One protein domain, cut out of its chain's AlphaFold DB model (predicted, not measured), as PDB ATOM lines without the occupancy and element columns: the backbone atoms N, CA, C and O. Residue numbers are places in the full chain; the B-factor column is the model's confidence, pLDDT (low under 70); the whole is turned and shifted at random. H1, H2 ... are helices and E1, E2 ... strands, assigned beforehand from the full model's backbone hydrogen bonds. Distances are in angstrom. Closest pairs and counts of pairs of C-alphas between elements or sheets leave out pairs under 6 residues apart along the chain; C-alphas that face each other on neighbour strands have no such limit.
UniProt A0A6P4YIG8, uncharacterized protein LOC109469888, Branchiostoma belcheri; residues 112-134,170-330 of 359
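What this domain is: This is residues 112 to 134 and 170 to 330 of the 359 residues of the protein "uncharacterized protein LOC109469888" of Branchiostoma belcheri (UniProt A0A6P4YIG8). A twisted sheet of five strands, E3 E4 E5 E6 E7, has the helical hairpin H1 and H2 packed over one face and a smaller sheet of three strands, E2 E1 E8, face to face with it on the other, and it curls round H2. The last helix, H3, grazes the small sheet, and residues 294 to 299, in a long stretch with no named element, stick out at one end. The printed part has 184 residues, with three named helices and eight named strands in the order E1 E2 E3 E4 H1 H2 E5 E6 E7 E8 H3; the class is mixed, helices and strands, with under half of the residues in named elements. Both sheets are antiparallel throughout, in the orders E3 - E4 - E5 - E6 - E7 and E2 - E1 - E8. The whole is compact, with a radius of gyration of the C-alphas of 16.9 A, and spans 56 by 40 by 40 A.

Where its parts are: E1, residues 112 to 118, begins with C-alpha 112 at (201.205, 235.128, 261.068) and is 19.9 A long. E2 is residues 124 to 131, 23.4 A. After the cut come the short E3, residues 176 to 178, and E4, residues 182 to 188, 19.7 A. H1 is residues 201 to 210, 15.4 A, and H2 is residues 214 to 222, 12.2 A. E5, residues 232 to 238, is 19.4 A long; E6, residues 246 to 253, 23.4 A; E7, residues 260 to 267, 22.0 A. E8 is residues 277 to 280, 10.4 A. H3, residues 319 to 330, is 16.5 A long and ends with C-alpha 330 at (183.389, 238.282, 257.078).

How they stand to each other: In the larger sheet E3 and E7 are the edge strands. E3 and E4 form a hairpin, with N 176 and O 184 at 2.9 A. E4 and E5 are antiparallel at 162 degrees, with N 185 and O 235 at 2.9 A. E5, E6 and E7 form a meander, each strand the antiparallel neighbour of the one before: N 234 and O 249 are 2.8 A apart, and N 248 and O 265 are 2.8 A apart. H1 and H2 are on the same face of this sheet. H1 lies over E4 at a height over the sheet of 8.9 A and runs along the strands, at 6 degrees to E4 on the local plane. The closest C-alphas of H2 and E7 are those of Arg 222 and Thr 260, 4.7 A. H1 and H2 touch, the closest C-alphas being those of Val 208 and Ala 217, 5.2 A; they run opposite ways at a shallow tilt of 32 degrees, only just short of steep. The two sheets form a sandwich, two sheets face to face, with 9.2 A between the centres of the facing parts and the strands of the one at 28 degrees to those of the other. Its closest C-alphas of E1 and E4 are those of Cys 112 and Asn 187, 5.4 A. In the smaller sheet N 115 and O 127 are within hydrogen-bond range across the hairpin E1 and E2, at 2.8 A, and N 116 and O 278 are within hydrogen-bond range across the antiparallel neighbours E1 and E8, at 2.8 A. H3 only grazes this sheet, with its residues 320 to 328; the closest C-alphas of E1 and H3 are those of Thr 113 and Arg 324, 8.0 A. Every O i to N i+4 pair is within hydrogen-bond range in H2 and H3, and 4 of 6 in H1.

The domain as a whole: The two C-alphas farthest apart are those of Asp 121 and Asp 297, 56.2 A. Residues 135 to 169 are cut out, and C-alphas 134 and 170 are 20.3 A apart across the cut. Of the links that are printed whole, E4 to H1, with 12 residues, and E8 to H3, with 38, are long. The mean pLDDT of the printed part is 79.2; residues 132 to 134, 190 to 193, 272 to 274 and 288 to 322 are under 70.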
ATOM      1  N   CYS A 112     201.540 236.526 260.848       82.31
ATOM      2  CA  CYS A 112     201.205 235.128 261.068       82.31
ATOM      3  C   CYS A 112     199.754 235.051 261.531       82.31
ATOM      4  O   CYS A 112     199.285 235.912 262.289       82.31
ATOM      5  N   THR A 113     199.038 234.034 261.081       87.50
ATOM      6  CA  THR A 113     197.666 233.717 261.483       87.50
ATOM      7  C   THR A 113     197.653 232.299 262.003       87.50
ATOM      8  O   THR A 113     198.102 231.377 261.326       87.50
ATOM      9  N   THR A 114     197.097 232.125 263.193       92.12
ATOM     10  CA  THR A 114     196.825 230.812 263.761       92.12
ATOM     11  C   THR A 114     195.320 230.627 263.865       92.12
ATOM     12  O   THR A 114     194.608 231.529 264.305       92.12
ATOM     13  N   VAL A 115     194.839 229.461 263.447       93.06
ATOM     14  CA  VAL A 115     193.444 229.041 263.565       93.06
ATOM     15  C   VAL A 115     193.393 227.800 264.439       93.06
ATOM     16  O   VAL A 115     194.051 226.794 264.161       93.06
ATOM     17  N   PHE A 116     192.576 227.876 265.474       94.38
ATOM     18  CA  PHE A 116     192.223 226.776 266.348       94.38
ATOM     19  C   PHE A 116     190.826 226.294 265.980       94.38
ATOM     20  O   PHE A 116     189.927 227.098 265.740       94.38
ATOM     21  N   LEU A 117     190.648 224.981 265.983       93.75
ATOM     22  CA  LEU A 117     189.359 224.314 265.882       93.75
ATOM     23  C   LEU A 117     189.301 223.243 266.973       93.75
ATOM     24  O   LEU A 117     190.142 222.344 266.953       93.75
ATOM     25  N   ASN A 118     188.372 223.337 267.924       93.38
ATOM     26  CA  ASN A 118     188.220 222.395 269.032       93.38
ATOM     27  C   ASN A 118     186.763 221.979 269.254       93.38
ATOM     28  O   ASN A 118     186.026 222.600 270.016       93.38
ATOM     29  N   TYR A 119     186.359 220.876 268.628       90.81
ATOM     30  CA  TYR A 119     185.051 220.267 268.876       90.81
ATOM     31  C   TYR A 119     185.194 218.959 269.659       90.81
ATOM     32  O   TYR A 119     186.025 218.109 269.310       90.81
ATOM     33  N   ARG A 120     184.365 218.775 270.700       87.62
ATOM     34  CA  ARG A 120     184.435 217.631 271.631       87.62
ATOM     35  C   ARG A 120     184.414 216.286 270.903       87.62
ATOM     36  O   ARG A 120     185.345 215.497 271.059       87.62
ATOM     37  N   ASP A 121     183.431 216.107 270.024       85.44
ATOM     38  CA  ASP A 121     183.246 214.913 269.187       85.44
ATOM     39  C   ASP A 121     183.649 215.147 267.719       85.44
ATOM     40  O   ASP A 121     183.189 214.461 266.806       85.44
ATOM     41  N   GLY A 122     184.497 216.149 267.474       86.12
ATOM     42  CA  GLY A 122     184.807 216.634 266.134       86.12
ATOM     43  C   GLY A 122     186.296 216.890 265.890       86.12
ATOM     44  O   GLY A 122     187.167 216.321 266.566       86.12
ATOM     45  N   PRO A 123     186.619 217.702 264.867       88.12
ATOM     46  CA  PRO A 123     187.999 218.015 264.541       88.12
ATOM     47  C   PRO A 123     188.667 218.816 265.668       88.12
ATOM     48  O   PRO A 123     188.092 219.754 266.216       88.12
ATOM     49  N   ARG A 124     189.920 218.449 265.957       92.75
ATOM     50  CA  ARG A 124     190.862 219.202 266.793       92.75
ATOM     51  C   ARG A 124     192.045 219.597 265.920       92.75
ATOM     52  O   ARG A 124     192.775 218.719 265.453       92.75
ATOM     53  N   VAL A 125     192.167 220.880 265.605       93.38
ATOM     54  CA  VAL A 125     193.103 221.393 264.596       93.38
ATOM     55  C   VAL A 125     193.778 222.645 265.126       93.38
ATOM     56  O   VAL A 125     193.104 223.593 265.512       93.38
ATOM     57  N   LEU A 126     195.107 222.644 265.077       95.25
ATOM     58  CA  LEU A 126     195.930 223.839 265.171       95.25
ATOM     59  C   LEU A 126     196.561 224.051 263.796       95.25
ATOM     60  O   LEU A 126     197.310 223.192 263.324       95.25
ATOM     61  N   ALA A 127     196.218 225.146 263.131       93.19
ATOM     62  CA  ALA A 127     196.733 225.472 261.809       93.19
ATOM     63  C   ALA A 127     197.351 226.865 261.811       93.19
ATOM     64  O   ALA A 127     196.862 227.762 262.490       93.19
ATOM     65  N   HIS A 128     198.416 227.042 261.038       91.69
ATOM     66  CA  HIS A 128     199.227 228.249 261.064       91.69
ATOM     67  C   HIS A 128     199.726 228.599 259.664       91.69
ATOM     68  O   HIS A 128     200.111 227.699 258.911       91.69
ATOM     69  N   ASN A 129     199.734 229.887 259.318       88.06
ATOM     70  CA  ASN A 129     200.483 230.398 258.174       88.06
ATOM     71  C   ASN A 129     201.633 231.301 258.633       88.06
ATOM     72  O   ASN A 129     201.517 232.052 259.599       88.06
ATOM     73  N   GLU A 130     202.712 231.246 257.867       81.94
ATOM     74  CA  GLU A 130     203.885 232.097 258.014       81.94
ATOM     75  C   GLU A 130     203.890 233.111 256.866       81.94
ATOM     76  O   GLU A 130     204.061 232.723 255.706       81.94
ATOM     77  N   ASP A 131     203.703 234.399 257.159       75.62
ATOM     78  CA  ASP A 131     203.871 235.476 256.182       75.62
ATOM     79  C   ASP A 131     205.250 236.122 256.383       75.62
ATOM     80  O   ASP A 131     205.479 236.925 257.291       75.62
ATOM     81  N   GLY A 132     206.179 235.772 255.498       67.00
ATOM     82  CA  GLY A 132     207.522 236.338 255.425       67.00
ATOM     83  C   GLY A 132     207.799 237.005 254.074       67.00
ATOM     84  O   GLY A 132     207.024 236.853 253.122       67.00
ATOM     85  N   PRO A 133     208.908 237.755 253.953       63.28
ATOM     86  CA  PRO A 133     209.334 238.308 252.676       63.28
ATOM     87  C   PRO A 133     209.560 237.199 251.639       63.28
ATOM     88  O   PRO A 133     210.013 236.092 251.944       63.28
ATOM     89  N   ALA A 134     209.261 237.504 250.374       60.28
ATOM     90  CA  ALA A 134     209.434 236.551 249.284       60.28
ATOM     91  C   ALA A 134     210.896 236.083 249.187       60.28
ATOM     92  O   ALA A 134     211.817 236.893 249.100       60.28
ATOM     93  N   LEU A 170     217.652 229.767 265.347       97.62
ATOM     94  CA  LEU A 170     217.406 228.577 266.153       97.62
ATOM     95  C   LEU A 170     216.053 227.935 265.778       97.62
ATOM     96  O   LEU A 170     215.101 228.639 265.417       97.62
ATOM     97  N   PRO A 171     215.937 226.600 265.891       96.75
ATOM     98  CA  PRO A 171     214.663 225.907 265.737       96.75
ATOM     99  C   PRO A 171     213.576 226.449 266.674       96.75
ATOM    100  O   PRO A 171     213.866 226.815 267.807       96.75
ATOM    101  N   GLY A 172     212.319 226.436 266.227       94.69
ATOM    102  CA  GLY A 172     211.157 226.765 267.065       94.69
ATOM    103  C   GLY A 172     210.403 228.037 266.684       94.69
ATOM    104  O   GLY A 172     209.266 228.202 267.111       94.69
ATOM    105  N   VAL A 173     210.996 228.930 265.883       91.75
ATOM    106  CA  VAL A 173     210.368 230.221 265.529       91.75
ATOM    107  C   VAL A 173     209.103 230.049 264.683       91.75
ATOM    108  O   VAL A 173     208.195 230.860 264.802       91.75
ATOM    109  N   ALA A 174     209.046 229.009 263.851       90.44
ATOM    110  CA  ALA A 174     207.883 228.711 263.023       90.44
ATOM    111  C   ALA A 174     206.966 227.664 263.690       90.44
ATOM    112  O   ALA A 174     206.733 227.696 264.898       90.44
ATOM    113  N   PHE A 175     206.494 226.668 262.936       94.12
ATOM    114  CA  PHE A 175     205.856 225.489 263.518       94.12
ATOM    115  C   PHE A 175     206.878 224.432 263.950       94.12
ATOM    116  O   PHE A 175     207.899 224.204 263.290       94.12
ATOM    117  N   SER A 176     206.570 223.736 265.044       97.44
ATOM    118  CA  SER A 176     207.356 222.613 265.556       97.44
ATOM    119  C   SER A 176     206.480 221.587 266.272       97.44
ATOM    120  O   SER A 176     205.368 221.891 266.698       97.44
ATOM    121  N   PHE A 177     206.986 220.372 266.440       97.75
ATOM    122  CA  PHE A 177     206.405 219.380 267.339       97.75
ATOM    123  C   PHE A 177     207.487 218.496 267.951       97.75
ATOM    124  O   PHE A 177     208.528 218.265 267.335       97.75
ATOM    125  N   ASN A 178     207.250 217.989 269.156       98.19
ATOM    126  CA  ASN A 178     208.229 217.185 269.882       98.19
ATOM    127  C   ASN A 178     207.736 215.771 270.213       98.19
ATOM    128  O   ASN A 178     206.564 215.421 270.057       98.19
ATOM    129  N   SER A 179     208.657 214.936 270.689       97.25
ATOM    130  CA  SER A 179     208.391 213.542 271.064       97.25
ATOM    131  C   SER A 179     207.466 213.381 272.276       97.25
ATOM    132  O   SER A 179     206.956 212.283 272.508       97.25
ATOM    133  N   HIS A 180     207.195 214.455 273.024       97.25
ATOM    134  CA  HIS A 180     206.189 214.476 274.086       97.25
ATOM    135  C   HIS A 180     204.769 214.677 273.545       97.25
ATOM    136  O   HIS A 180     203.803 214.557 274.296       97.25
ATOM    137  N   GLY A 181     204.624 214.882 272.233       96.31
ATOM    138  CA  GLY A 181     203.337 215.044 271.573       96.31
ATOM    139  C   GLY A 181     202.801 216.473 271.628       96.31
ATOM    140  O   GLY A 181     201.607 216.654 271.389       96.31
ATOM    141  N   LEU A 182     203.654 217.450 271.951       97.25
ATOM    142  CA  LEU A 182     203.339 218.873 271.925       97.25
ATOM    143  C   LEU A 182     203.606 219.422 270.519       97.25
ATOM    144  O   LEU A 182     204.711 219.267 270.000       97.25
ATOM    145  N   CYS A 183     202.606 220.059 269.918       97.69
ATOM    146  CA  CYS A 183     202.736 220.827 268.681       97.69
ATOM    147  C   CYS A 183     202.638 222.315 269.013       97.69
ATOM    148  O   CYS A 183     201.766 222.707 269.791       97.69
ATOM    149  N   ILE A 184     203.514 223.122 268.420       97.06
ATOM    150  CA  ILE A 184     203.697 224.537 268.740       97.06
ATOM    151  C   ILE A 184     203.728 225.346 267.444       97.06
ATOM    152  O   ILE A 184     204.402 224.961 266.485       97.06
ATOM    153  N   THR A 185     203.015 226.467 267.425       95.81
ATOM    154  CA  THR A 185     203.118 227.510 266.398       95.81
ATOM    155  C   THR A 185     203.176 228.879 267.059       95.81
ATOM    156  O   THR A 185     202.850 229.037 268.235       95.81
ATOM    157  N   CYS A 186     203.590 229.886 266.306       92.06
ATOM    158  CA  CYS A 186     204.222 231.056 266.884       92.06
ATOM    159  C   CYS A 186     203.792 232.319 266.127       92.06
ATOM    160  O   CYS A 186     203.951 232.389 264.914       92.06
ATOM    161  N   ASN A 187     203.238 233.324 266.811       88.88
ATOM    162  CA  ASN A 187     202.897 234.606 266.187       88.88
ATOM    163  C   ASN A 187     203.719 235.727 266.821       88.88
ATOM    164  O   ASN A 187     203.659 235.951 268.030       88.88
ATOM    165  N   THR A 188     204.418 236.497 265.982       81.88
ATOM    166  CA  THR A 188     205.094 237.727 266.415       81.88
ATOM    167  C   THR A 188     204.112 238.706 267.016       81.88
ATOM    168  O   THR A 188     203.154 239.074 266.347       81.88
ATOM    169  N   LEU A 189     204.359 239.155 268.244       78.19
ATOM    170  CA  LEU A 189     203.614 240.247 268.855       78.19
ATOM    171  C   LEU A 189     204.437 241.523 268.768       78.19
ATOM    172  O   LEU A 189     205.651 241.521 268.963       78.19
ATOM    173  N   VAL A 190     203.770 242.632 268.472       66.44
ATOM    174  CA  VAL A 190     204.427 243.936 268.418       66.44
ATOM    175  C   VAL A 190     204.321 244.574 269.799       66.44
ATOM    176  O   VAL A 190     203.310 245.193 270.129       66.44
ATOM    177  N   SER A 191     205.348 244.399 270.637       65.00
ATOM    178  CA  SER A 191     205.502 245.212 271.848       65.00
ATOM    179  C   SER A 191     206.010 246.607 271.479       65.00
ATOM    180  O   SER A 191     206.698 246.796 270.476       65.00
ATOM    181  N   LYS A 192     205.658 247.615 272.288       59.12
ATOM    182  CA  LYS A 192     206.125 248.994 272.070       59.12
ATOM    183  C   LYS A 192     207.646 249.099 272.169       59.12
ATOM    184  O   LYS A 192     208.255 249.901 271.469       59.12
ATOM    185  N   GLU A 193     208.233 248.320 273.069       64.62
ATOM    186  CA  GLU A 193     209.651 248.362 273.383       64.62
ATOM    187  C   GLU A 193     210.182 246.944 273.589       64.62
ATOM    188  O   GLU A 193     209.427 246.024 273.928       64.62
ATOM    189  N   ALA A 194     211.485 246.797 273.367       82.50
ATOM    190  CA  ALA A 194     212.265 245.654 273.804       82.50
ATOM    191  C   ALA A 194     213.049 246.029 275.070       82.50
ATOM    192  O   ALA A 194     213.515 247.165 275.205       82.50
ATOM    193  N   GLU A 195     213.215 245.069 275.973       88.31
ATOM    194  CA  GLU A 195     214.098 245.179 277.133       88.31
ATOM    195  C   GLU A 195     215.508 244.686 276.768       88.31
ATOM    196  O   GLU A 195     215.696 243.674 276.083       88.31
ATOM    197  N   GLU A 196     216.529 245.391 277.247       91.56
ATOM    198  CA  GLU A 196     217.926 244.974 277.118       91.56
ATOM    199  C   GLU A 196     218.293 243.897 278.153       91.56
ATOM    200  O   GLU A 196     217.720 243.845 279.240       91.56
ATOM    201  N   ASN A 197     219.343 243.112 277.887       94.44
ATOM    202  CA  ASN A 197     219.858 242.089 278.815       94.44
ATOM    203  C   ASN A 197     218.834 240.983 279.138       94.44
ATOM    204  O   ASN A 197     218.771 240.489 280.265       94.44
ATOM    205  N   LYS A 198     218.038 240.602 278.138       95.94
ATOM    206  CA  LYS A 198     216.966 239.609 278.243       95.94
ATOM    207  C   LYS A 198     217.140 238.444 277.265       95.94
ATOM    208  O   LYS A 198     218.013 238.459 276.394       95.94
ATOM    209  N   ILE A 199     216.315 237.414 277.419       96.38
ATOM    210  CA  ILE A 199     216.246 236.284 276.488       96.38
ATOM    211  C   ILE A 199     215.632 236.763 275.168       96.38
ATOM    212  O   ILE A 199     214.575 237.394 275.168       96.38
ATOM    213  N   GLY A 200     216.297 236.459 274.054       94.38
ATOM    214  CA  GLY A 200     215.781 236.736 272.717       94.38
ATOM    215  C   GLY A 200     214.685 235.754 272.314       94.38
ATOM    216  O   GLY A 200     214.644 234.613 272.781       94.38
ATOM    217  N   LEU A 201     213.821 236.188 271.405       92.56
ATOM    218  CA  LEU A 201     212.712 235.423 270.852       92.56
ATOM    219  C   LEU A 201     213.107 233.993 270.463       92.56
ATOM    220  O   LEU A 201     212.506 233.021 270.915       92.56
ATOM    221  N   SER A 202     214.125 233.878 269.611       95.44
ATOM    222  CA  SER A 202     214.585 232.613 269.036       95.44
ATOM    223  C   SER A 202     214.975 231.595 270.112       95.44
ATOM    224  O   SER A 202     214.678 230.410 269.979       95.44
ATOM    225  N   PHE A 203     215.566 232.061 271.216       97.81
ATOM    226  CA  PHE A 203     215.930 231.231 272.360       97.81
ATOM    227  C   PHE A 203     214.699 230.733 273.114       97.81
ATOM    228  O   PHE A 203     214.637 229.550 273.438       97.81
ATOM    229  N   ALA A 204     213.708 231.596 273.360       96.19
ATOM    230  CA  ALA A 204     212.461 231.190 274.007       96.19
ATOM    231  C   ALA A 204     211.700 230.158 273.155       96.19
ATOM    232  O   ALA A 204     211.289 229.115 273.663       96.19
ATOM    233  N   CYS A 205     211.601 230.395 271.843       96.12
ATOM    234  CA  CYS A 205     211.007 229.454 270.893       96.12
ATOM    235  C   CYS A 205     211.748 228.114 270.844       96.12
ATOM    236  O   CYS A 205     211.121 227.057 270.773       96.12
ATOM    237  N   ARG A 206     213.080 228.136 270.920       97.88
ATOM    238  CA  ARG A 206     213.883 226.915 270.968       97.88
ATOM    239  C   ARG A 206     213.691 226.145 272.267       97.88
ATOM    240  O   ARG A 206     213.612 224.916 272.226       97.88
ATOM    241  N   ALA A 207     213.604 226.861 273.385       96.88
ATOM    242  CA  ALA A 207     213.461 226.294 274.715       96.88
ATOM    243  C   ALA A 207     212.152 225.512 274.860       96.88
ATOM    244  O   ALA A 207     212.174 224.365 275.299       96.88
ATOM    245  N   VAL A 208     211.022 226.067 274.404       97.12
ATOM    246  CA  VAL A 208     209.717 225.388 274.522       97.12
ATOM    247  C   VAL A 208     209.636 224.062 273.759       97.12
ATOM    248  O   VAL A 208     208.767 223.247 274.057       97.12
ATOM    249  N   LEU A 209     210.552 223.778 272.821       97.88
ATOM    250  CA  LEU A 209     210.598 222.472 272.152       97.88
ATOM    251  C   LEU A 209     211.011 221.332 273.094       97.88
ATOM    252  O   LEU A 209     210.669 220.179 272.824       97.88
ATOM    253  N   ALA A 210     211.698 221.642 274.197       96.81
ATOM    254  CA  ALA A 210     212.044 220.680 275.241       96.81
ATOM    255  C   ALA A 210     210.877 220.395 276.207       96.81
ATOM    256  O   ALA A 210     210.962 219.462 277.004       96.81
ATOM    257  N   ALA A 211     209.789 221.172 276.143       96.31
ATOM    258  CA  ALA A 211     208.682 221.055 277.080       96.31
ATOM    259  C   ALA A 211     207.905 219.744 276.902       96.31
ATOM    260  O   ALA A 211     207.526 219.340 275.800       96.31
ATOM    261  N   SER A 212     207.603 219.098 278.019       95.31
ATOM    262  CA  SER A 212     206.864 217.834 278.051       95.31
ATOM    263  C   SER A 212     205.341 218.011 278.046       95.31
ATOM    264  O   SER A 212     204.604 217.107 277.647       95.31
ATOM    265  N   THR A 213     204.866 219.175 278.491       94.38
ATOM    266  CA  THR A 213     203.451 219.544 278.608       94.38
ATOM    267  C   THR A 213     203.264 221.031 278.299       94.38
ATOM    268  O   THR A 213     204.239 221.778 278.214       94.38
ATOM    269  N   VAL A 214     202.012 221.475 278.145       92.44
ATOM    270  CA  VAL A 214     201.702 222.908 278.000       92.44
ATOM    271  C   VAL A 214     202.112 223.682 279.257       92.44
ATOM    272  O   VAL A 214     202.720 224.738 279.135       92.44
ATOM    273  N   ASP A 215     201.863 223.141 280.453       91.88
ATOM    274  CA  ASP A 215     202.235 223.793 281.719       91.88
ATOM    275  C   ASP A 215     203.753 223.954 281.870       91.88
ATOM    276  O   ASP A 215     204.233 224.997 282.313       91.88
ATOM    277  N   ASP A 216     204.513 222.940 281.455       94.31
ATOM    278  CA  ASP A 216     205.977 222.984 281.402       94.31
ATOM    279  C   ASP A 216     206.440 224.101 280.454       94.31
ATOM    280  O   ASP A 216     207.217 224.972 280.842       94.31
ATOM    281  N   ALA A 217     205.852 224.179 279.254       95.81
ATOM    282  CA  ALA A 217     206.148 225.246 278.303       95.81
ATOM    283  C   ALA A 217     205.802 226.638 278.865       95.81
ATOM    284  O   ALA A 217     206.607 227.559 278.760       95.81
ATOM    285  N   VAL A 218     204.647 226.798 279.521       92.81
ATOM    286  CA  VAL A 218     204.243 228.048 280.191       92.81
ATOM    287  C   VAL A 218     205.228 228.425 281.302       92.81
ATOM    288  O   VAL A 218     205.584 229.597 281.429       92.81
ATOM    289  N   SER A 219     205.707 227.455 282.085       91.12
ATOM    290  CA  SER A 219     206.723 227.687 283.116       91.12
ATOM    291  C   SER A 219     208.056 228.135 282.514       91.12
ATOM    292  O   SER A 219     208.698 229.030 283.062       91.12
ATOM    293  N   MET A 220     208.471 227.543 281.391       94.44
ATOM    294  CA  MET A 220     209.683 227.943 280.670       94.44
ATOM    295  C   MET A 220     209.555 229.353 280.083       94.44
ATOM    296  O   MET A 220     210.503 230.128 280.146       94.44
ATOM    297  N   LEU A 221     208.381 229.703 279.550       93.44
ATOM    298  CA  LEU A 221     208.107 231.032 278.996       93.44
ATOM    299  C   LEU A 221     208.045 232.120 280.068       93.44
ATOM    300  O   LEU A 221     208.492 233.239 279.821       93.44
ATOM    301  N   ARG A 222     207.515 231.799 281.255       89.69
ATOM    302  CA  ARG A 222     207.493 232.719 282.397       89.69
ATOM    303  C   ARG A 222     208.901 233.128 282.825       89.69
ATOM    304  O   ARG A 222     209.086 234.293 283.141       89.69
ATOM    305  N   ASP A 223     209.854 232.196 282.787       90.38
ATOM    306  CA  ASP A 223     211.276 232.394 283.105       90.38
ATOM    307  C   ASP A 223     211.534 233.339 284.293       90.38
ATOM    308  O   ASP A 223     211.836 234.513 284.111       90.38
ATOM    309  N   ASP A 224     211.484 232.834 285.526       85.44
ATOM    310  CA  ASP A 224     211.685 233.643 286.743       85.44
ATOM    311  C   ASP A 224     213.170 233.927 287.074       85.44
ATOM    312  O   ASP A 224     213.578 233.941 288.240       85.44
ATOM    313  N   GLY A 225     214.005 234.115 286.047       91.44
ATOM    314  CA  GLY A 225     215.440 234.368 286.193       91.44
ATOM    315  C   GLY A 225     215.969 235.530 285.357       91.44
ATOM    316  O   GLY A 225     216.726 236.360 285.866       91.44
ATOM    317  N   VAL A 226     215.607 235.595 284.076       95.69
ATOM    318  CA  VAL A 226     216.107 236.608 283.141       95.69
ATOM    319  C   VAL A 226     214.950 237.402 282.540       95.69
ATOM    320  O   VAL A 226     214.988 238.633 282.588       95.69
ATOM    321  N   GLY A 227     213.916 236.733 282.043       94.00
ATOM    322  CA  GLY A 227     212.781 237.279 281.308       94.00
ATOM    323  C   GLY A 227     213.053 237.441 279.808       94.00
ATOM    324  O   GLY A 227     214.200 237.601 279.375       94.00
ATOM    325  N   MET A 228     211.990 237.427 279.003       93.69
ATOM    326  CA  MET A 228     212.043 237.694 277.559       93.69
ATOM    327  C   MET A 228     212.217 239.187 277.246       93.69
ATOM    328  O   MET A 228     211.738 240.056 277.976       93.69
ATOM    329  N   ALA A 229     212.907 239.481 276.142       92.06
ATOM    330  CA  ALA A 229     213.187 240.841 275.678       92.06
ATOM    331  C   ALA A 229     211.971 241.509 275.033       92.06
ATOM    332  O   ALA A 229     211.783 242.715 275.166       92.06
ATOM    333  N   ILE A 230     211.164 240.722 274.325       87.00
ATOM    334  CA  ILE A 230     209.980 241.151 273.579       87.00
ATOM    335  C   ILE A 230     208.848 240.153 273.807       87.00
ATOM    336  O   ILE A 230     209.053 239.094 274.402       87.00
ATOM    337  N   GLY A 231     207.649 240.500 273.347       86.25
ATOM    338  CA  GLY A 231     206.503 239.609 273.445       86.25
ATOM    339  C   GLY A 231     206.261 238.739 272.224       86.25
ATOM    340  O   GLY A 231     206.669 239.056 271.104       86.25
ATOM    341  N   TYR A 232     205.559 237.636 272.456       89.12
ATOM    342  CA  TYR A 232     205.234 236.649 271.439       89.12
ATOM    343  C   TYR A 232     203.993 235.845 271.818       89.12
ATOM    344  O   TYR A 232     203.645 235.770 272.992       89.12
ATOM    345  N   SER A 233     203.322 235.238 270.841       92.44
ATOM    346  CA  SER A 233     202.234 234.299 271.110       92.44
ATOM    347  C   SER A 233     202.658 232.888 270.741       92.44
ATOM    348  O   SER A 233     203.049 232.630 269.602       92.44
ATOM    349  N   PHE A 234     202.566 231.981 271.709       95.94
ATOM    350  CA  PHE A 234     202.842 230.562 271.554       95.94
ATOM    351  C   PHE A 234     201.530 229.788 271.585       95.94
ATOM    352  O   PHE A 234     200.840 229.719 272.602       95.94
ATOM    353  N   ASN A 235     201.194 229.177 270.464       97.19
ATOM    354  CA  ASN A 235     199.969 228.428 270.268       97.19
ATOM    355  C   ASN A 235     200.290 226.943 270.351       97.19
ATOM    356  O   ASN A 235     201.196 226.467 269.667       97.19
ATOM    357  N   MET A 236     199.573 226.209 271.192       96.75
ATOM    358  CA  MET A 236     199.956 224.863 271.586       96.75
ATOM    359  C   MET A 236     198.779 223.902 271.572       96.75
ATOM    360  O   MET A 236     197.665 224.217 271.997       96.75
ATOM    361  N   VAL A 237     199.063 222.677 271.138       96.06
ATOM    362  CA  VAL A 237     198.164 221.533 271.281       96.06
ATOM    363  C   VAL A 237     198.965 220.308 271.710       96.06
ATOM    364  O   VAL A 237     199.993 219.987 271.119       96.06
ATOM    365  N   SER A 238     198.484 219.606 272.737       95.00
ATOM    366  CA  SER A 238     199.059 218.328 273.171       95.00
ATOM    367  C   SER A 238     198.216 217.159 272.677       95.00
ATOM    368  O   SER A 238     197.023 217.051 272.972       95.00
ATOM    369  N   THR A 239     198.847 216.229 271.968       92.94
ATOM    370  CA  THR A 239     198.236 214.959 271.540       92.94
ATOM    371  C   THR A 239     198.009 213.980 272.695       92.94
ATOM    372  O   THR A 239     197.276 213.009 272.530       92.94
ATOM    373  N   ARG A 240     198.606 214.239 273.865       91.56
ATOM    374  CA  ARG A 240     198.495 213.402 275.070       91.56
ATOM    375  C   ARG A 240     197.521 213.947 276.108       91.56
ATOM    376  O   ARG A 240     197.296 213.294 277.122       91.56
ATOM    377  N   ASP A 241     196.963 215.129 275.873       86.69
ATOM    378  CA  ASP A 241     196.016 215.741 276.793       86.69
ATOM    379  C   ASP A 241     194.626 215.091 276.688       86.69
ATOM    380  O   ASP A 241     193.963 215.155 275.649       86.69
ATOM    381  N   SER A 242     194.182 214.485 277.793       86.31
ATOM    382  CA  SER A 242     192.853 213.884 277.921       86.31
ATOM    383  C   SER A 242     191.729 214.916 277.977       86.31
ATOM    384  O   SER A 242     190.608 214.591 277.587       86.31
ATOM    385  N   ALA A 243     192.006 216.138 278.446       87.25
ATOM    386  CA  ALA A 243     191.032 217.226 278.454       87.25
ATOM    387  C   ALA A 243     190.779 217.780 277.040       87.25
ATOM    388  O   ALA A 243     189.756 218.418 276.807       87.25
ATOM    389  N   ARG A 244     191.662 217.463 276.080       91.31
ATOM    390  CA  ARG A 244     191.620 217.905 274.678       91.31
ATOM    391  C   ARG A 244     191.634 219.431 274.532       91.31
ATOM    392  O   ARG A 244     191.198 219.935 273.498       91.31
ATOM    393  N   THR A 245     192.164 220.169 275.499       92.25
ATOM    394  CA  THR A 245     192.259 221.631 275.427       92.25
ATOM    395  C   THR A 245     193.364 222.055 274.462       92.25
ATOM    396  O   THR A 245     194.247 221.276 274.084       92.25
ATOM    397  N   MET A 246     193.295 223.291 273.984       95.12
ATOM    398  CA  MET A 246     194.400 223.945 273.284       95.12
ATOM    399  C   MET A 246     194.696 225.271 273.970       95.12
ATOM    400  O   MET A 246     193.851 225.789 274.698       95.12
ATOM    401  N   SER A 247     195.884 225.822 273.749       93.94
ATOM    402  CA  SER A 247     196.301 227.036 274.449       93.94
ATOM    403  C   SER A 247     196.932 228.040 273.502       93.94
ATOM    404  O   SER A 247     197.723 227.673 272.641       93.94
ATOM    405  N   SER A 248     196.602 229.309 273.698       95.06
ATOM    406  CA  SER A 248     197.320 230.452 273.145       95.06
ATOM    407  C   SER A 248     197.960 231.196 274.309       95.06
ATOM    408  O   SER A 248     197.259 231.689 275.191       95.06
ATOM    409  N   VAL A 249     199.286 231.243 274.340       94.38
ATOM    410  CA  VAL A 249     200.070 231.816 275.436       94.38
ATOM    411  C   VAL A 249     200.736 233.089 274.944       94.38
ATOM    412  O   VAL A 249     201.692 233.034 274.177       94.38
ATOM    413  N   GLU A 250     200.241 234.236 275.392       93.19
ATOM    414  CA  GLU A 250     200.848 235.528 275.088       93.19
ATOM    415  C   GLU A 250     201.898 235.871 276.134       93.19
ATOM    416  O   GLU A 250     201.645 235.800 277.338       93.19
ATOM    417  N   THR A 251     203.071 236.279 275.666       91.50
ATOM    418  CA  THR A 251     204.177 236.724 276.501       91.50
ATOM    419  C   THR A 251     204.515 238.179 276.229       91.50
ATOM    420  O   THR A 251     204.296 238.686 275.131       91.50
ATOM    421  N   SER A 252     205.080 238.857 277.222       88.81
ATOM    422  CA  SER A 252     205.710 240.165 277.056       88.81
ATOM    423  C   SER A 252     206.841 240.341 278.053       88.81
ATOM    424  O   SER A 252     206.824 239.769 279.145       88.81
ATOM    425  N   ALA A 253     207.792 241.203 277.712       87.62
ATOM    426  CA  ALA A 253     208.801 241.654 278.653       87.62
ATOM    427  C   ALA A 253     208.146 242.263 279.908       87.62
ATOM    428  O   ALA A 253     207.217 243.072 279.805       87.62
ATOM    429  N   ALA A 254     208.635 241.880 281.091       86.06
ATOM    430  CA  ALA A 254     208.280 242.520 282.352       86.06
ATOM    431  C   ALA A 254     209.322 243.603 282.669       86.06
ATOM    432  O   ALA A 254     210.437 243.297 283.098       86.06
ATOM    433  N   VAL A 255     208.964 244.869 282.439       83.56
ATOM    434  CA  VAL A 255     209.893 246.008 282.549       83.56
ATOM    435  C   VAL A 255     210.578 246.031 283.913       83.56
ATOM    436  O   VAL A 255     209.920 246.080 284.957       83.56
ATOM    437  N   GLY A 256     211.913 245.985 283.901       82.06
ATOM    438  CA  GLY A 256     212.737 246.023 285.111       82.06
ATOM    439  C   GLY A 256     212.644 244.788 286.019       82.06
ATOM    440  O   GLY A 256     213.231 244.800 287.102       82.06
ATOM    441  N   GLN A 257     211.947 243.722 285.613       85.62
ATOM    442  CA  GLN A 257     211.797 242.497 286.405       85.62
ATOM    443  C   GLN A 257     212.498 241.314 285.732       85.62
ATOM    444  O   GLN A 257     212.454 241.198 284.509       85.62
ATOM    445  N   PRO A 258     213.138 240.406 286.487       91.06
ATOM    446  CA  PRO A 258     213.785 239.207 285.952       91.06
ATOM    447  C   PRO A 258     212.761 238.093 285.657       91.06
ATOM    448  O   PRO A 258     212.945 236.959 286.075       91.06
ATOM    449  N   THR A 259     211.644 238.439 285.016       90.69
ATOM    450  CA  THR A 259     210.557 237.515 284.665       90.69
ATOM    451  C   THR A 259     209.923 237.933 283.340       90.69
ATOM    452  O   THR A 259     210.200 239.017 282.814       90.69
ATOM    453  N   THR A 260     209.066 237.083 282.798       89.75
ATOM    454  CA  THR A 260     208.234 237.344 281.626       89.75
ATOM    455  C   THR A 260     206.774 237.441 282.062       89.75
ATOM    456  O   THR A 260     206.272 236.615 282.827       89.75
ATOM    457  N   LEU A 261     206.051 238.441 281.555       89.06
ATOM    458  CA  LEU A 261     204.598 238.490 281.700       89.06
ATOM    459  C   LEU A 261     203.985 237.414 280.811       89.06
ATOM    460  O   LEU A 261     204.334 237.335 279.638       89.06
ATOM    461  N   VAL A 262     203.065 236.619 281.353       88.94
ATOM    462  CA  VAL A 262     202.430 235.516 280.628       88.94
ATOM    463  C   VAL A 262     200.925 235.549 280.850       88.94
ATOM    464  O   VAL A 262     200.472 235.571 281.995       88.94
ATOM    465  N   SER A 263     200.164 235.494 279.758       88.75
ATOM    466  CA  SER A 263     198.723 235.241 279.755       88.75
ATOM    467  C   SER A 263     198.434 233.953 278.997       88.75
ATOM    468  O   SER A 263     198.983 233.728 277.921       88.75
ATOM    469  N   VAL A 264     197.583 233.101 279.563       88.62
ATOM    470  CA  VAL A 264     197.188 231.826 278.960       88.62
ATOM    471  C   VAL A 264     195.711 231.904 278.616       88.62
ATOM    472  O   VAL A 264     194.870 232.035 279.502       88.62
ATOM    473  N   HIS A 265     195.400 231.797 277.330       91.75
ATOM    474  CA  HIS A 265     194.044 231.607 276.845       91.75
ATOM    475  C   HIS A 265     193.826 230.141 276.483       91.75
ATOM    476  O   HIS A 265     194.527 229.595 275.629       91.75
ATOM    477  N   THR A 266     192.843 229.517 277.125       90.81
ATOM    478  CA  THR A 266     192.466 228.129 276.863       90.81
ATOM    479  C   THR A 266     191.314 228.078 275.866       90.81
ATOM    480  O   THR A 266     190.275 228.697 276.078       90.81
ATOM    481  N   VAL A 267     191.494 227.305 274.796       91.44
ATOM    482  CA  VAL A 267     190.450 226.963 273.826       91.44
ATOM    483  C   VAL A 267     189.869 225.609 274.230       91.44
ATOM    484  O   VAL A 267     190.447 224.552 273.945       91.44
ATOM    485  N   GLU A 268     188.745 225.654 274.938       92.50
ATOM    486  CA  GLU A 268     188.029 224.476 275.431       92.50
ATOM    487  C   GLU A 268     187.388 223.674 274.281       92.50
ATOM    488  O   GLU A 268     187.077 224.236 273.229       92.50
ATOM    489  N   PRO A 269     187.210 222.348 274.425       91.38
ATOM    490  CA  PRO A 269     186.449 221.566 273.461       91.38
ATOM    491  C   PRO A 269     184.952 221.880 273.576       91.38
ATOM    492  O   PRO A 269     184.328 221.596 274.601       91.38
ATOM    493  N   GLU A 270     184.365 222.396 272.500       88.88
ATOM    494  CA  GLU A 270     182.959 222.814 272.460       88.88
ATOM    495  C   GLU A 270     182.025 221.738 271.882       88.88
ATOM    496  O   GLU A 270     182.426 220.898 271.063       88.88
ATOM    497  N   ASP A 271     180.755 221.784 272.296       82.50
ATOM    498  CA  ASP A 271     179.691 220.892 271.823       82.50
ATOM    499  C   ASP A 271     178.904 221.539 270.662       82.50
ATOM    500  O   ASP A 271     178.354 222.633 270.792       82.50
ATOM    501  N   GLY A 272     178.754 220.837 269.532       66.50
ATOM    502  CA  GLY A 272     177.810 221.226 268.472       66.50
ATOM    503  C   GLY A 272     178.056 222.604 267.828       66.50
ATOM    504  O   GLY A 272     179.190 222.975 267.556       66.50
ATOM    505  N   SER A 273     176.979 223.340 267.512       54.56
ATOM    506  CA  SER A 273     176.968 224.585 266.714       54.56
ATOM    507  C   SER A 273     177.507 225.842 267.424       54.56
ATOM    508  O   SER A 273     177.157 226.952 267.024       54.56
ATOM    509  N   ALA A 274     178.283 225.682 268.496       59.34
ATOM    510  CA  ALA A 274     178.977 226.771 269.183       59.34
ATOM    511  C   ALA A 274     180.303 227.128 268.478       59.34
ATOM    512  O   ALA A 274     180.807 226.358 267.648       59.34
ATOM    513  N   ASP A 275     180.862 228.298 268.810       71.44
ATOM    514  CA  ASP A 275     182.154 228.801 268.319       71.44
ATOM    515  C   ASP A 275     183.325 227.970 268.879       71.44
ATOM    516  O   ASP A 275     184.145 228.441 269.657       71.44
ATOM    517  N   GLY A 276     183.443 226.711 268.447       80.44
ATOM    518  CA  GLY A 276     184.602 225.847 268.698       80.44
ATOM    519  C   GLY A 276     185.836 226.271 267.900       80.44
ATOM    520  O   GLY A 276     186.636 225.424 267.512       80.44
ATOM    521  N   HIS A 277     185.974 227.557 267.586       88.94
ATOM    522  CA  HIS A 277     187.072 228.097 266.808       88.94
ATOM    523  C   HIS A 277     187.678 229.315 267.504       88.94
ATOM    524  O   HIS A 277     186.988 230.086 268.162       88.94
ATOM    525  N   TYR A 278     188.982 229.502 267.337       91.81
ATOM    526  CA  TYR A 278     189.689 230.670 267.849       91.81
ATOM    527  C   TYR A 278     190.753 231.109 266.845       91.81
ATOM    528  O   TYR A 278     191.342 230.283 266.145       91.81
ATOM    529  N   TYR A 279     190.987 232.414 266.757       90.25
ATOM    530  CA  TYR A 279     191.982 232.998 265.868       90.25
ATOM    531  C   TYR A 279     193.014 233.768 266.672       90.25
ATOM    532  O   TYR A 279     192.652 234.584 267.517       90.25
ATOM    533  N   HIS A 280     194.286 233.576 266.336       90.88
ATOM    534  CA  HIS A 280     195.376 234.395 266.853       90.88
ATOM    535  C   HIS A 280     196.144 235.055 265.699       90.88
ATOM    536  O   HIS A 280     196.385 234.440 264.655       90.88
ATOM    537  N   TYR A 281     196.500 236.326 265.873       87.06
ATOM    538  CA  TYR A 281     197.190 237.164 264.886       87.06
ATOM    539  C   TYR A 281     198.409 237.838 265.540       87.06
ATOM    540  O   TYR A 281     198.781 237.543 266.664       87.06
ATOM    541  N   ASN A 282     199.054 238.794 264.875       83.75
ATOM    542  CA  ASN A 282     200.213 239.505 265.443       83.75
ATOM    543  C   ASN A 282     199.808 240.639 266.395       83.75
ATOM    544  O   ASN A 282     200.190 241.792 266.185       83.75
ATOM    545  N   LEU A 283     198.955 240.344 267.373       79.00
ATOM    546  CA  LEU A 283     198.416 241.313 268.322       79.00
ATOM    547  C   LEU A 283     198.067 240.648 269.653       79.00
ATOM    548  O   LEU A 283     197.723 239.470 269.678       79.00
ATOM    549  N   TYR A 284     198.178 241.421 270.732       80.81
ATOM    550  CA  TYR A 284     197.761 240.994 272.063       80.81
ATOM    551  C   TYR A 284     196.232 240.994 272.153       80.81
ATOM    552  O   TYR A 284     195.604 242.030 271.938       80.81
ATOM    553  N   GLU A 285     195.649 239.847 272.482       81.31
ATOM    554  CA  GLU A 285     194.226 239.676 272.793       81.31
ATOM    555  C   GLU A 285     194.008 239.454 274.298       81.31
ATOM    556  O   GLU A 285     192.974 239.844 274.839       81.31
ATOM    557  N   HIS A 286     194.978 238.836 274.986       80.06
ATOM    558  CA  HIS A 286     194.805 238.288 276.338       80.06
ATOM    559  C   HIS A 286     195.799 238.829 277.365       80.06
ATOM    560  O   HIS A 286     195.616 238.602 278.563       80.06
ATOM    561  N   LEU A 287     196.848 239.530 276.935       72.38
ATOM    562  CA  LEU A 287     197.818 240.171 277.816       72.38
ATOM    563  C   LEU A 287     197.792 241.697 277.651       72.38
ATOM    564  O   LEU A 287     198.207 242.247 276.634       72.38
ATOM    565  N   SER A 288     197.351 242.402 278.694       63.50
ATOM    566  CA  SER A 288     197.411 243.865 278.750       63.50
ATOM    567  C   SER A 288     198.799 244.320 279.215       63.50
ATOM    568  O   SER A 288     199.141 244.206 280.391       63.50
ATOM    569  N   VAL A 289     199.604 244.851 278.298       57.16
ATOM    570  CA  VAL A 289     200.936 245.411 278.590       57.16
ATOM    571  C   VAL A 289     200.870 246.938 278.702       57.16
ATOM    572  O   VAL A 289     200.008 247.569 278.092       57.16
ATOM    573  N   GLN A 290     201.742 247.560 279.505       44.12
ATOM    574  CA  GLN A 290     201.781 249.026 279.625       44.12
ATOM    575  C   GLN A 290     202.174 249.680 278.286       44.12
ATOM    576  O   GLN A 290     203.159 249.296 277.658       44.12
ATOM    577  N   PHE A 291     201.446 250.729 277.895       35.62
ATOM    578  CA  PHE A 291     201.792 251.625 276.787       35.62
ATOM    579  C   PHE A 291     201.856 253.061 277.321       35.62
ATOM    580  O   PHE A 291     200.954 253.476 278.045       35.62
ATOM    581  N   TYR A 292     202.871 253.857 276.952       30.77
ATOM    582  CA  TYR A 292     202.774 255.306 277.193       30.77
ATOM    583  C   TYR A 292     201.687 255.895 276.289       30.77
ATOM    584  O   TYR A 292     201.852 255.859 275.065       30.77
ATOM    585  N   SER A 293     200.636 256.464 276.882       30.09
ATOM    586  CA  SER A 293     199.810 257.485 276.241       30.09
ATOM    587  C   SER A 293     200.298 258.861 276.699       30.09
ATOM    588  O   SER A 293     200.586 259.073 277.876       30.09
ATOM    589  N   PHE A 294     200.439 259.789 275.755       28.67
ATOM    590  CA  PHE A 294     200.680 261.197 276.052       28.67
ATOM    591  C   PHE A 294     199.342 261.924 275.926       28.67
ATOM    592  O   PHE A 294     198.916 262.193 274.799       28.67
ATOM    593  N   PRO A 295     198.630 262.215 277.025       33.50
ATOM    594  CA  PRO A 295     197.536 263.161 276.945       33.50
ATOM    595  C   PRO A 295     198.118 264.578 276.707       33.50
ATOM    596  O   PRO A 295     199.283 264.829 277.042       33.50
ATOM    597  N   PRO A 296     197.356 265.497 276.081       34.12
ATOM    598  CA  PRO A 296     197.852 266.805 275.627       34.12
ATOM    599  C   PRO A 296     198.443 267.717 276.723       34.12
ATOM    600  O   PRO A 296     199.000 268.769 276.421       34.12
ATOM    601  N   ASP A 297     198.310 267.335 277.987       39.44
ATOM    602  CA  ASP A 297     198.615 268.080 279.204       39.44
ATOM    603  C   ASP A 297     199.839 267.554 279.990       39.44
ATOM    604  O   ASP A 297     200.197 268.119 281.022       39.44
ATOM    605  N   GLY A 298     200.557 266.544 279.480       34.34
ATOM    606  CA  GLY A 298     201.945 266.266 279.891       34.34
ATOM    607  C   GLY A 298     202.157 265.645 281.282       34.34
ATOM    608  O   GLY A 298     203.289 265.629 281.766       34.34
ATOM    609  N   ALA A 299     201.121 265.106 281.928       28.97
ATOM    610  CA  ALA A 299     201.266 264.356 283.179       28.97
ATOM    611  C   ALA A 299     201.497 262.852 282.921       28.97
ATOM    612  O   ALA A 299     200.704 262.200 282.244       28.97
ATOM    613  N   ILE A 300     202.569 262.286 283.493       31.30
ATOM    614  CA  ILE A 300     202.842 260.838 283.478       31.30
ATOM    615  C   ILE A 300     201.956 260.166 284.534       31.30
ATOM    616  O   ILE A 300     202.126 260.415 285.727       31.30
ATOM    617  N   VAL A 301     201.048 259.284 284.112       27.62
ATOM    618  CA  VAL A 301     200.286 258.410 285.018       27.62
ATOM    619  C   VAL A 301     200.768 256.973 284.840       27.62
ATOM    620  O   VAL A 301     200.691 256.418 283.748       27.62
ATOM    621  N   ILE A 302     201.266 256.367 285.920       30.23
ATOM    622  CA  ILE A 302     201.603 254.940 285.979       30.23
ATOM    623  C   ILE A 302     200.372 254.197 286.512       30.23
ATOM    624  O   ILE A 302     199.961 254.441 287.646       30.23
ATOM    625  N   ALA A 303     199.793 253.291 285.723       26.86
ATOM    626  CA  ALA A 303     198.730 252.388 286.172       26.86
ATOM    627  C   ALA A 303     199.235 250.932 286.189       26.86
ATOM    628  O   ALA A 303     199.883 250.480 285.243       26.86
ATOM    629  N   PHE A 304     198.958 250.215 287.284       29.94
ATOM    630  CA  PHE A 304     199.314 248.803 287.515       29.94
ATOM    631  C   PHE A 304     198.042 247.933 287.727       29.94
ATOM    632  O   PHE A 304     196.942 248.447 287.539       29.94
ATOM    633  N   PRO A 305     198.138 246.621 288.048       40.06
ATOM    634  CA  PRO A 305     197.623 245.533 287.225       40.06
ATOM    635  C   PRO A 305     196.336 244.911 287.799       40.06
ATOM    636  O   PRO A 305     196.182 244.750 289.007       40.06
ATOM    637  N   SER A 306     195.446 244.436 286.939       22.69
ATOM    638  CA  SER A 306     194.477 243.406 287.318       22.69
ATOM    639  C   SER A 306     194.153 242.554 286.100       22.69
ATOM    640  O   SER A 306     193.647 243.063 285.103       22.69
ATOM    641  N   TYR A 307     194.504 241.272 286.189       37.72
ATOM    642  CA  TYR A 307     194.044 240.235 285.274       37.72
ATOM    643  C   TYR A 307     192.518 240.079 285.368       37.72
ATOM    644  O   TYR A 307     191.915 240.482 286.360       37.72
ATOM    645  N   GLU A 308     191.966 239.435 284.340       30.31
ATOM    646  CA  GLU A 308     190.551 239.306 283.964       30.31
ATOM    647  C   GLU A 308     190.012 240.483 283.135       30.31
ATOM    648  O   GLU A 308     189.628 241.533 283.637       30.31
ATOM    649  N   HIS A 309     189.986 240.236 281.819       38.56
ATOM    650  CA  HIS A 309     189.162 240.899 280.807       38.56
ATOM    651  C   HIS A 309     189.110 242.429 280.869       38.56
ATOM    652  O   HIS A 309     188.115 242.998 281.315       38.56
ATOM    653  N   LEU A 310     190.123 243.114 280.328       33.12
ATOM    654  CA  LEU A 310     190.026 244.557 280.115       33.12
ATOM    655  C   LEU A 310     190.468 244.989 278.713       33.12
ATOM    656  O   LEU A 310     191.499 244.589 278.181       33.12
ATOM    657  N   SER A 311     189.594 245.822 278.152       30.86
ATOM    658  CA  SER A 311     189.572 246.464 276.840       30.86
ATOM    659  C   SER A 311     190.927 246.984 276.356       30.86
ATOM    660  O   SER A 311     191.531 247.854 276.985       30.86
ATOM    661  N   VAL A 312     191.340 246.490 275.187       36.47
ATOM    662  CA  VAL A 312     192.543 246.899 274.451       36.47
ATOM    663  C   VAL A 312     192.347 248.312 273.871       36.47
ATOM    664  O   VAL A 312     191.387 248.518 273.125       36.47
ATOM    665  N   PRO A 313     193.214 249.299 274.170       32.84
ATOM    666  CA  PRO A 313     193.210 250.582 273.470       32.84
ATOM    667  C   PRO A 313     193.713 250.418 272.029       32.84
ATOM    668  O   PRO A 313     194.714 249.741 271.789       32.84
ATOM    669  N   GLU A 314     193.049 251.071 271.074       35.06
ATOM    670  CA  GLU A 314     193.457 251.122 269.666       35.06
ATOM    671  C   GLU A 314     194.828 251.813 269.514       35.06
ATOM    672  O   GLU A 314     194.970 253.022 269.689       35.06
ATOM    673  N   TRP A 315     195.858 251.043 269.170       42.94
ATOM    674  CA  TRP A 315     197.148 251.529 268.657       42.94
ATOM    675  C   TRP A 315     197.370 250.875 267.285       42.94
ATOM    676  O   TRP A 315     196.785 249.807 267.090       42.94
ATOM    677  N   PRO A 316     198.126 251.452 266.316       42.34
ATOM    678  CA  PRO A 316     198.123 250.984 264.940       42.34
ATOM    679  C   PRO A 316     198.838 249.639 264.872       42.34
ATOM    680  O   PRO A 316     200.044 249.519 264.666       42.34
ATOM    681  N   LEU A 317     198.026 248.617 265.095       48.25
ATOM    682  CA  LEU A 317     198.151 247.257 264.638       48.25
ATOM    683  C   LEU A 317     198.699 247.291 263.219       48.25
ATOM    684  O   LEU A 317     198.360 248.195 262.447       48.25
ATOM    685  N   SER A 318     199.521 246.304 262.850       51.78
ATOM    686  CA  SER A 318     199.879 246.184 261.438       51.78
ATOM    687  C   SER A 318     198.558 246.204 260.646       51.78
ATOM    688  O   SER A 318     197.648 245.433 260.987       51.78
ATOM    689  N   PRO A 319     198.380 247.094 259.649       59.84
ATOM    690  CA  PRO A 319     197.138 247.142 258.877       59.84
ATOM    691  C   PRO A 319     196.762 245.761 258.324       59.84
ATOM    692  O   PRO A 319     195.587 245.417 258.228       59.84
ATOM    693  N   SER A 320     197.776 244.923 258.072       67.56
ATOM    694  CA  SER A 320     197.643 243.506 257.736       67.56
ATOM    695  C   SER A 320     196.933 242.674 258.813       67.56
ATOM    696  O   SER A 320     196.022 241.921 258.479       67.56
ATOM    697  N   SER A 321     197.292 242.787 260.096       69.12
ATOM    698  CA  SER A 321     196.643 242.026 261.178       69.12
ATOM    699  C   SER A 321     195.164 242.391 261.316       69.12
ATOM    700  O   SER A 321     194.321 241.500 261.415       69.12
ATOM    701  N   HIS A 322     194.832 243.684 261.250       69.00
ATOM    702  CA  HIS A 322     193.438 244.132 261.215       69.00
ATOM    703  C   HIS A 322     192.699 243.608 259.998       69.00
ATOM    704  O   HIS A 322     191.587 243.113 260.129       69.00
ATOM    705  N   HIS A 323     193.313 243.707 258.820       73.69
ATOM    706  CA  HIS A 323     192.706 243.239 257.585       73.69
ATOM    707  C   HIS A 323     192.428 241.732 257.632       73.69
ATOM    708  O   HIS A 323     191.352 241.300 257.233       73.69
ATOM    709  N   ARG A 324     193.356 240.932 258.173       77.50
ATOM    710  CA  ARG A 324     193.168 239.486 258.364       77.50
ATOM    711  C   ARG A 324     192.073 239.181 259.386       77.50
ATOM    712  O   ARG A 324     191.208 238.364 259.085       77.50
ATOM    713  N   LYS A 325     192.047 239.884 260.526       81.19
ATOM    714  CA  LYS A 325     190.988 239.748 261.543       81.19
ATOM    715  C   LYS A 325     189.612 240.134 260.989       81.19
ATOM    716  O   LYS A 325     188.673 239.358 261.115       81.19
ATOM    717  N   ALA A 326     189.504 241.276 260.311       79.06
ATOM    718  CA  ALA A 326     188.271 241.738 259.672       79.06
ATOM    719  C   ALA A 326     187.798 240.761 258.584       79.06
ATOM    720  O   ALA A 326     186.637 240.360 258.564       79.06
ATOM    721  N   ARG A 327     188.712 240.285 257.732       79.62
ATOM    722  CA  ARG A 327     188.388 239.275 256.723       79.62
ATOM    723  C   ARG A 327     187.885 237.975 257.353       79.62
ATOM    724  O   ARG A 327     186.926 237.407 256.848       79.62
ATOM    725  N   ALA A 328     188.490 237.511 258.446       79.75
ATOM    726  CA  ALA A 328     188.013 236.319 259.142       79.75
ATOM    727  C   ALA A 328     186.596 236.508 259.709       79.75
ATOM    728  O   ALA A 328     185.804 235.575 259.646       79.75
ATOM    729  N   THR A 329     186.242 237.713 260.179       80.06
ATOM    730  CA  THR A 329     184.871 238.022 260.637       80.06
ATOM    731  C   THR A 329     183.836 238.103 259.509       80.06
ATOM    732  O   THR A 329     182.646 237.950 259.767       80.06
ATOM    733  N   GLU A 330     184.262 238.322 258.262       82.88
ATOM    734  CA  GLU A 330     183.389 238.282 257.078       82.88
ATOM    735  C   GLU A 330     183.175 236.853 256.545       82.88
ATOM    736  O   GLU A 330     182.258 236.610 255.757       82.88
TER     737      GLU A 330